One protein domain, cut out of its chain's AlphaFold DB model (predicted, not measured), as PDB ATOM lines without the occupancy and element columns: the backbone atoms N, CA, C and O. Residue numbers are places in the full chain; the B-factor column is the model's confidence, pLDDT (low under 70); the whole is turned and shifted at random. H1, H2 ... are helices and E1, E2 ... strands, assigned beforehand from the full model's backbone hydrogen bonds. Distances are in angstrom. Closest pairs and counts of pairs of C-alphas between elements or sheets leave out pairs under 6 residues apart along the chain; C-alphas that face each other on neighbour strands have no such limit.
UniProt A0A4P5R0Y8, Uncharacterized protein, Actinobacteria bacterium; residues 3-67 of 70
ATOM      1  N   VAL A   3     225.556 253.860 261.116       94.75
ATOM      2  CA  VAL A   3     225.173 255.251 260.841       94.75
ATOM      3  C   VAL A   3     225.266 256.052 262.131       94.75
ATOM      4  O   VAL A   3     224.696 255.671 263.152       94.75
ATOM      5  N   VAL A   4     225.983 257.168 262.080       95.31
ATOM      6  CA  VAL A   4     226.156 258.099 263.193       95.31
ATOM      7  C   VAL A   4     225.484 259.404 262.805       95.31
ATOM      8  O   VAL A   4     225.914 260.052 261.858       95.31
ATOM      9  N   CYS A   5     224.431 259.787 263.522       96.56
ATOM     10  CA  CYS A   5     223.643 260.969 263.184       96.56
ATOM     11  C   CYS A   5     223.815 262.071 264.236       96.56
ATOM     12  O   CYS A   5     223.437 261.896 265.394       96.56
ATOM     13  N   GLU A   6     224.368 263.218 263.836       96.44
ATOM     14  CA  GLU A   6     224.360 264.433 264.659       96.44
ATOM     15  C   GLU A   6     222.990 265.108 264.549       96.44
ATOM     16  O   GLU A   6     222.584 265.550 263.473       96.44
ATOM     17  N   VAL A   7     222.287 265.253 265.672       96.19
ATOM     18  CA  VAL A   7     220.960 265.882 265.701       96.19
ATOM     19  C   VAL A   7     221.059 267.320 266.201       96.19
ATOM     20  O   VAL A   7     221.564 267.599 267.289       96.19
ATOM     21  N   LYS A   8     220.520 268.260 265.422       94.56
ATOM     22  CA  LYS A   8     220.464 269.683 265.753       94.56
ATOM     23  C   LYS A   8     219.015 270.159 265.825       94.56
ATOM     24  O   LYS A   8     218.399 270.481 264.813       94.56
ATOM     25  N   ALA A   9     218.509 270.301 267.047       95.50
ATOM     26  CA  ALA A   9     217.220 270.938 267.299       95.50
ATOM     27  C   ALA A   9     217.347 272.470 267.389       95.50
ATOM     28  O   ALA A   9     218.292 272.996 268.000       95.50
ATOM     29  N   ARG A  10     216.393 273.190 266.786       93.44
ATOM     30  CA  ARG A  10     216.208 274.647 266.908       93.44
ATOM     31  C   ARG A  10     214.720 275.010 266.878       93.44
ATOM     32  O   ARG A  10     213.910 274.308 266.290       93.44
ATOM     33  N   ARG A  11     214.360 276.152 267.478       93.75
ATOM     34  CA  ARG A  11     212.987 276.689 267.414       93.75
ATOM     35  C   ARG A  11     212.632 277.213 266.016       93.75
ATOM     36  O   ARG A  11     211.498 277.073 265.585       93.75
ATOM     37  N   ASN A  12     213.588 277.843 265.338       91.44
ATOM     38  CA  ASN A  12     213.449 278.411 263.997       91.44
ATOM     39  C   ASN A  12     214.836 278.550 263.329       91.44
ATOM     40  O   ASN A  12     215.850 278.143 263.904       91.44
ATOM     41  N   GLN A  13     214.870 279.146 262.132       91.38
ATOM     42  CA  GLN A  13     216.078 279.362 261.321       91.38
ATOM     43  C   GLN A  13     216.718 280.753 261.504       91.38
ATOM     44  O   GLN A  13     217.508 281.179 260.670       91.38
ATOM     45  N   ALA A  14     216.413 281.481 262.588       93.12
ATOM     46  CA  ALA A  14     216.920 282.848 262.788       93.12
ATOM     47  C   ALA A  14     218.459 282.947 262.883       93.12
ATOM     48  O   ALA A  14     219.012 284.033 262.767       93.12
ATOM     49  N   PHE A  15     219.150 281.820 263.083       89.19
ATOM     50  CA  PHE A  15     220.611 281.720 263.163       89.19
ATOM     51  C   PHE A  15     221.192 280.861 262.033       89.19
ATOM     52  O   PHE A  15     222.117 280.081 262.269       89.19
ATOM     53  N   GLY A  16     220.596 280.952 260.844       92.12
ATOM     54  CA  GLY A  16     220.976 280.144 259.691       92.12
ATOM     55  C   GLY A  16     220.493 278.700 259.784       92.12
ATOM     56  O   GLY A  16     219.756 278.301 260.702       92.12
ATOM     57  N   SER A  17     220.909 277.903 258.804       92.06
ATOM     58  CA  SER A  17     220.529 276.500 258.733       92.06
ATOM     59  C   SER A  17     221.122 275.708 259.911       92.06
ATOM     60  O   SER A  17     222.302 275.863 260.237       92.06
ATOM     61  N   PRO A  18     220.374 274.786 260.553       92.88
ATOM     62  CA  PRO A  18     220.953 273.866 261.533       92.88
ATOM     63  C   PRO A  18     222.152 273.073 260.989       92.88
ATOM     64  O   PRO A  18     223.050 272.751 261.770       92.88
ATOM     65  N   PHE A  19     222.201 272.822 259.674       94.00
ATOM     66  CA  PHE A  19     223.295 272.111 259.009       94.00
ATOM     67  C   PHE A  19     224.590 272.924 258.916       94.00
ATOM     68  O   PHE A  19     225.664 272.338 258.971       94.00
ATOM     69  N   GLU A  20     224.530 274.259 258.883       91.81
ATOM     70  CA  GLU A  20     225.731 275.118 258.916       91.81
ATOM     71  C   GLU A  20     226.514 274.960 260.229       91.81
ATOM     72  O   GLU A  20     227.714 275.222 260.297       91.81
ATOM     73  N   ALA A  21     225.857 274.475 261.289       89.25
ATOM     74  CA  ALA A  21     226.513 274.177 262.557       89.25
ATOM     75  C   ALA A  21     227.319 272.862 262.538       89.25
ATOM     76  O   ALA A  21     227.994 272.566 263.529       89.25
ATOM     77  N   VAL A  22     227.248 272.065 261.465       90.69
ATOM     78  CA  VAL A  22     228.062 270.857 261.255       90.69
ATOM     79  C   VAL A  22     229.415 271.275 260.680       90.69
ATOM     80  O   VAL A  22     229.707 271.135 259.499       90.69
ATOM     81  N   THR A  23     230.249 271.860 261.536       92.19
ATOM     82  CA  THR A  23     231.577 272.343 261.141       92.19
ATOM     83  C   THR A  23     232.591 271.204 261.063       92.19
ATOM     84  O   THR A  23     232.426 270.161 261.697       92.19
ATOM     85  N   HIS A  24     233.722 271.434 260.392       90.69
ATOM     86  CA  HIS A  24     234.839 270.481 260.363       90.69
ATOM     87  C   HIS A  24     235.287 270.037 261.773       90.69
ATOM     88  O   HIS A  24     235.561 268.862 262.019       90.69
ATOM     89  N   GLY A  25     235.294 270.956 262.746       94.44
ATOM     90  CA  GLY A  25     235.606 270.627 264.141       94.44
ATOM     91  C   GLY A  25     234.611 269.642 264.769       94.44
ATOM     92  O   GLY A  25     235.015 268.752 265.522       94.44
ATOM     93  N   LYS A  26     233.318 269.748 264.433       92.06
ATOM     94  CA  LYS A  26     232.309 268.768 264.857       92.06
ATOM     95  C   LYS A  26     232.501 267.419 264.181       92.06
ATOM     96  O   LYS A  26     232.410 266.399 264.856       92.06
ATOM     97  N   VAL A  27     232.829 267.412 262.894       91.94
ATOM     98  CA  VAL A  27     233.105 266.180 262.146       91.94
ATOM     99  C   VAL A  27     234.235 265.381 262.798       91.94
ATOM    100  O   VAL A  27     234.086 264.187 263.061       91.94
ATOM    101  N   LEU A  28     235.340 266.037 263.161       93.50
ATOM    102  CA  LEU A  28     236.442 265.382 263.875       93.50
ATOM    103  C   LEU A  28     236.004 264.812 265.232       93.50
ATOM    104  O   LEU A  28     236.445 263.728 265.621       93.50
ATOM    105  N   ARG A  29     235.122 265.517 265.949       95.25
ATOM    106  CA  ARG A  29     234.566 265.042 267.222       95.25
ATOM    107  C   ARG A  29     233.688 263.806 267.030       95.25
ATOM    108  O   ARG A  29     233.847 262.857 267.791       95.25
ATOM    109  N   LEU A  30     232.830 263.789 266.009       94.31
ATOM    110  CA  LEU A  30     231.989 262.635 265.677       94.31
ATOM    111  C   LEU A  30     232.838 261.412 265.329       94.31
ATOM    112  O   LEU A  30     232.596 260.334 265.867       94.31
ATOM    113  N   ARG A  31     233.886 261.580 264.513       93.12
ATOM    114  CA  ARG A  31     234.817 260.488 264.177       93.12
ATOM    115  C   ARG A  31     235.483 259.898 265.424       93.12
ATOM    116  O   ARG A  31     235.506 258.682 265.589       93.12
ATOM    117  N   ARG A  32     235.967 260.748 266.337       94.69
ATOM    118  CA  ARG A  32     236.577 260.310 267.609       94.69
ATOM    119  C   ARG A  32     235.577 259.600 268.521       94.69
ATOM    120  O   ARG A  32     235.894 258.538 269.045       94.69
ATOM    121  N   ALA A  33     234.380 260.162 268.686       95.56
ATOM    122  CA  ALA A  33     233.324 259.556 269.496       95.56
ATOM    123  C   ALA A  33     232.904 258.187 268.942       95.56
ATOM    124  O   ALA A  33     232.729 257.239 269.699       95.56
ATOM    125  N   THR A  34     232.826 258.067 267.618       94.50
ATOM    126  CA  THR A  34     232.493 256.813 266.932       94.50
ATOM    127  C   THR A  34     233.563 255.751 267.154       94.50
ATOM    128  O   THR A  34     233.238 254.623 267.513       94.50
ATOM    129  N   ALA A  35     234.844 256.109 267.015       93.00
ATOM    130  CA  ALA A  35     235.947 255.197 267.310       93.00
ATOM    131  C   ALA A  35     235.923 254.727 268.777       93.00
ATOM    132  O   ALA A  35     236.090 253.539 269.045       93.00
ATOM    133  N   ALA A  36     235.662 255.638 269.720       94.62
ATOM    134  CA  ALA A  36     235.540 255.301 271.137       94.62
ATOM    135  C   ALA A  36     234.354 254.359 271.411       94.62
ATOM    136  O   ALA A  36     234.513 253.378 272.135       94.62
ATOM    137  N   PHE A  37     233.194 254.616 270.798       94.75
ATOM    138  CA  PHE A  37     232.016 253.753 270.886       94.75
ATOM    139  C   PHE A  37     232.309 252.342 270.366       94.75
ATOM    140  O   PHE A  37     232.040 251.363 271.054       94.75
ATOM    141  N   LEU A  38     232.903 252.225 269.178       93.25
ATOM    142  CA  LEU A  38     233.234 250.933 268.575       93.25
ATOM    143  C   LEU A  38     234.214 250.128 269.435       93.25
ATOM    144  O   LEU A  38     234.013 248.930 269.639       93.25
ATOM    145  N   ASN A  39     235.233 250.796 269.985       92.25
ATOM    146  CA  ASN A  39     236.197 250.173 270.887       92.25
ATOM    147  C   ASN A  39     235.533 249.676 272.180       92.25
ATOM    148  O   ASN A  39     235.754 248.541 272.588       92.25
ATOM    149  N   ALA A  40     234.672 250.495 272.793       95.00
ATOM    150  CA  ALA A  40     233.953 250.130 274.014       95.00
ATOM    151  C   ALA A  40     232.993 248.940 273.827       95.00
ATOM    152  O   ALA A  40     232.721 248.224 274.783       95.00
ATOM    153  N   ASN A  41     232.502 248.716 272.604       92.75
ATOM    154  CA  ASN A  41     231.597 247.612 272.276       92.75
ATOM    155  C   ASN A  41     232.319 246.386 271.682       92.75
ATOM    156  O   ASN A  41     231.657 245.448 271.245       92.75
ATOM    157  N   GLY A  42     233.657 246.377 271.629       89.38
ATOM    158  CA  GLY A  42     234.436 245.235 271.129       89.38
ATOM    159  C   GLY A  42     234.268 244.948 269.631       89.38
ATOM    160  O   GLY A  42     234.617 243.864 269.175       89.38
ATOM    161  N   VAL A  43     233.745 245.903 268.855       83.00
ATOM    162  CA  VAL A  43     233.423 245.717 267.425       83.00
ATOM    163  C   VAL A  43     234.669 245.876 266.535       83.00
ATOM    164  O   VAL A  43     234.655 245.506 265.364       83.00
ATOM    165  N   GLY A  44     235.774 246.392 267.085       79.25
ATOM    166  CA  GLY A  44     236.940 246.805 266.300       79.25
ATOM    167  C   GLY A  44     236.629 248.018 265.415       79.25
ATOM    168  O   GLY A  44     235.505 248.520 265.391       79.25
ATOM    169  N   LEU A  45     237.633 248.539 264.704       79.12
ATOM    170  CA  LEU A  45     237.410 249.607 263.726       79.12
ATOM    171  C   LEU A  45     236.980 248.977 262.389       79.12
ATOM    172  O   LEU A  45     237.808 248.315 261.758       79.12
ATOM    173  N   PRO A  46     235.724 249.166 261.943       80.44
ATOM    174  CA  PRO A  46     235.284 248.672 260.648       80.44
ATOM    175  C   PRO A  46     235.964 249.466 259.519       80.44
ATOM    176  O   PRO A  46     236.481 250.570 259.751       80.44
ATOM    177  N   PRO A  47     235.948 248.955 258.275       82.88
ATOM    178  CA  PRO A  47     236.362 249.729 257.114       82.88
ATOM    179  C   PRO A  47     235.649 251.086 257.077       82.88
ATOM    180  O   PRO A  47     234.452 251.172 257.339       82.88
ATOM    181  N   ILE A  48     236.360 252.149 256.684       73.75
ATOM    182  CA  ILE A  48     235.813 253.524 256.658       73.75
ATOM    183  C   ILE A  48     234.490 253.606 255.877       73.75
ATOM    184  O   ILE A  48     233.596 254.353 256.254       73.75
ATOM    185  N   ARG A  49     234.343 252.798 254.820       78.19
ATOM    186  CA  ARG A  49     233.154 252.755 253.950       78.19
ATOM    187  C   ARG A  49     231.902 252.211 254.643       78.19
ATOM    188  O   ARG A  49     230.808 252.346 254.112       78.19
ATOM    189  N   GLU A  50     232.060 251.576 255.798       87.81
ATOM    190  CA  GLU A  50     230.960 250.998 256.563       87.81
ATOM    191  C   GLU A  50     230.445 251.929 257.661       87.81
ATOM    192  O   GLU A  50     229.497 251.554 258.354       87.81
ATOM    193  N   VAL A  51     231.027 253.125 257.812       91.44
ATOM    194  CA  VAL A  51     230.563 254.152 258.749       91.44
ATOM    195  C   VAL A  51     230.076 255.367 257.969       91.44
ATOM    196  O   VAL A  51     230.857 256.037 257.298       91.44
ATOM    197  N   ARG A  52     228.784 255.675 258.091       93.50
ATOM    198  CA  ARG A  52     228.162 256.860 257.496       93.50
ATOM    199  C   ARG A  52     227.879 257.895 258.576       93.50
ATOM    200  O   ARG A  52     227.367 257.549 259.640       93.50
ATOM    201  N   PHE A  53     228.202 259.151 258.300       94.06
ATOM    202  CA  PHE A  53     227.876 260.261 259.188       94.06
ATOM    203  C   PHE A  53     226.764 261.093 258.567       94.06
ATOM    204  O   PHE A  53     226.946 261.681 257.503       94.06
ATOM    205  N   ASP A  54     225.639 261.156 259.263       96.00
ATOM    206  CA  ASP A  54     224.456 261.901 258.859       96.00
ATOM    207  C   ASP A  54     224.258 263.096 259.806       96.00
ATOM    208  O   ASP A  54     224.802 263.148 260.915       96.00
ATOM    209  N   ALA A  55     223.459 264.068 259.380       96.50
ATOM    210  CA  ALA A  55     222.960 265.120 260.253       96.50
ATOM    211  C   ALA A  55     221.444 265.234 260.136       96.50
ATOM    212  O   ALA A  55     220.899 265.182 259.036       96.50
ATOM    213  N   ALA A  56     220.769 265.455 261.260       97.25
ATOM    214  CA  ALA A  56     219.339 265.723 261.303       97.25
ATOM    215  C   ALA A  56     219.066 267.116 261.877       97.25
ATOM    216  O   ALA A  56     219.526 267.457 262.968       97.25
ATOM    217  N   ALA A  57     218.285 267.916 261.165       97.31
ATOM    218  CA  ALA A  57     217.751 269.181 261.632       97.31
ATOM    219  C   ALA A  57     216.323 268.974 262.139       97.31
ATOM    220  O   ALA A  57     215.474 268.468 261.409       97.31
ATOM    221  N   VAL A  58     216.051 269.400 263.372       97.19
ATOM    222  CA  VAL A  58     214.698 269.374 263.946       97.19
ATOM    223  C   VAL A  58     214.230 270.803 264.181       97.19
ATOM    224  O   VAL A  58     214.850 271.536 264.960       97.19
ATOM    225  N   ILE A  59     213.149 271.203 263.511       95.69
ATOM    226  CA  ILE A  59     212.522 272.522 263.665       95.69
ATOM    227  C   ILE A  59     211.020 272.345 263.870       95.69
ATOM    228  O   ILE A  59     210.299 271.901 262.979       95.69
ATOM    229  N   GLY A  60     210.536 272.703 265.062       91.25
ATOM    230  CA  GLY A  60     209.156 272.410 265.454       91.25
ATOM    231  C   GLY A  60     208.898 270.900 265.431       91.25
ATOM    232  O   GLY A  60     209.605 270.151 266.097       91.25
ATOM    233  N   ALA A  61     207.907 270.469 264.647       92.06
ATOM    234  CA  ALA A  61     207.576 269.057 264.431       92.06
ATOM    235  C   ALA A  61     208.202 268.462 263.150       92.06
ATOM    236  O   ALA A  61     207.869 267.344 262.771       92.06
ATOM    237  N   GLN A  62     209.065 269.213 262.459       94.56
ATOM    238  CA  GLN A  62     209.676 268.791 261.199       94.56
ATOM    239  C   GLN A  62     211.094 268.273 261.427       94.56
ATOM    240  O   GLN A  62     211.861 268.867 262.190       94.56
ATOM    241  N   VAL A  63     211.437 267.189 260.727       97.06
ATOM    242  CA  VAL A  63     212.771 266.583 260.726       97.06
ATOM    243  C   VAL A  63     213.279 266.514 259.288       97.06
ATOM    244  O   VAL A  63     212.664 265.866 258.447       97.06
ATOM    245  N   GLU A  64     214.410 267.160 259.017       97.44
ATOM    246  CA  GLU A  64     215.156 267.028 257.759       97.44
ATOM    247  C   GLU A  64     216.451 266.269 258.044       97.44
ATOM    248  O   GLU A  64     217.173 266.613 258.980       97.44
ATOM    249  N   VAL A  65     216.767 265.252 257.242       97.56
ATOM    250  CA  VAL A  65     218.004 264.471 257.366       97.56
ATOM    251  C   VAL A  65     218.862 264.680 256.126       97.56
ATOM    252  O   VAL A  65     218.368 264.603 255.003       97.56
ATOM    253  N   ARG A  66     220.156 264.919 256.337       96.31
ATOM    254  CA  ARG A  66     221.183 264.908 255.298       96.31
ATOM    255  C   ARG A  66     222.126 263.753 255.555       96.31
ATOM    256  O   ARG A  66     222.729 263.667 256.625       96.31
ATOM    257  N   GLU A  67     222.226 262.878 254.572       95.31
ATOM    258  CA  GLU A  67     223.129 261.740 254.627       95.31
ATOM    259  C   GLU A  67     224.536 262.140 254.186       95.31
ATOM    260  O   GLU A  67     224.696 263.046 253.366       95.31
TER     261      GLU A  67
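Overview. This is residues 3 to 67 of the 70 residues of an uncharacterized protein of Actinobacteria bacterium (UniProt A0A4P5R0Y8). Look first for a narrow sheet of three strands, with the long strands E1 and E2 side by side and the shorter E3 folded back along E2; the long helix H2 crosses over E1 and E2, meeting the sheet with residues 26 to 34, and the short helix H1 only grazes it. The 65 printed residues run E1, H1, H2, E2, E3, and the mixed sheet has the order E1, E2, E3. The class is mixed, helices and strands. The whole is loose, with a radius of gyration of the C-alphas of 13.7 A, and elongated, spanning 41 by 23 by 20 A.

Arrangement. Start at inner strand E2, residues 51 to 59. Edge strand E1, residues 3 to 10, is parallel to it at 18 degrees; N 6 and O 54 are within hydrogen-bond range at 3.0 A. Edge strand E3, residues 62 to 66, is antiparallel to E2 at 153 degrees and forms a hairpin with it; N 57 and O 64 are within range at 2.8 A. Helix H2, residues 24 to 40, is on the sheet at a height of 9.0 A and runs across the strands, at 64 degrees to E2 on the local plane. Its closest C-alphas to E1 are those of Thr 34 and Val 4, 7.5 A apart. Helix H1, residues 18 to 21, only grazes the sheet; its closest C-alphas to E2 are those of Pro 18 and Ala 57, 5.7 A apart. H1 and H2 are apart. E1, H1 H2 and E2 make a strand-helix-strand unit, two parallel neighbour strands with helices between, and its crossover is right-handed. In H2 every O i to N i+4 pair is within hydrogen-bond range; H1 is too short for such a pair.

Along the chain. Find C-alpha 3 at (225.173, 255.251, 260.841); from there E1 runs 22.2 A to Arg 10. H1 spans 5.7 A. H2 begins at C-alpha 24, (234.839, 270.481, 260.363), and runs 24.5 A to Ala 40. E2 covers 26.2 A, and E3 runs 13.5 A to C-alpha 66 at (221.183, 264.908, 255.298).

Size, cuts and confidence. The C-alphas of Ala 14 and Gly 42 are the two farthest apart, 42.3 A. The printed part has no cut, no link is long, and no printed residue is under 70 in pLDDT.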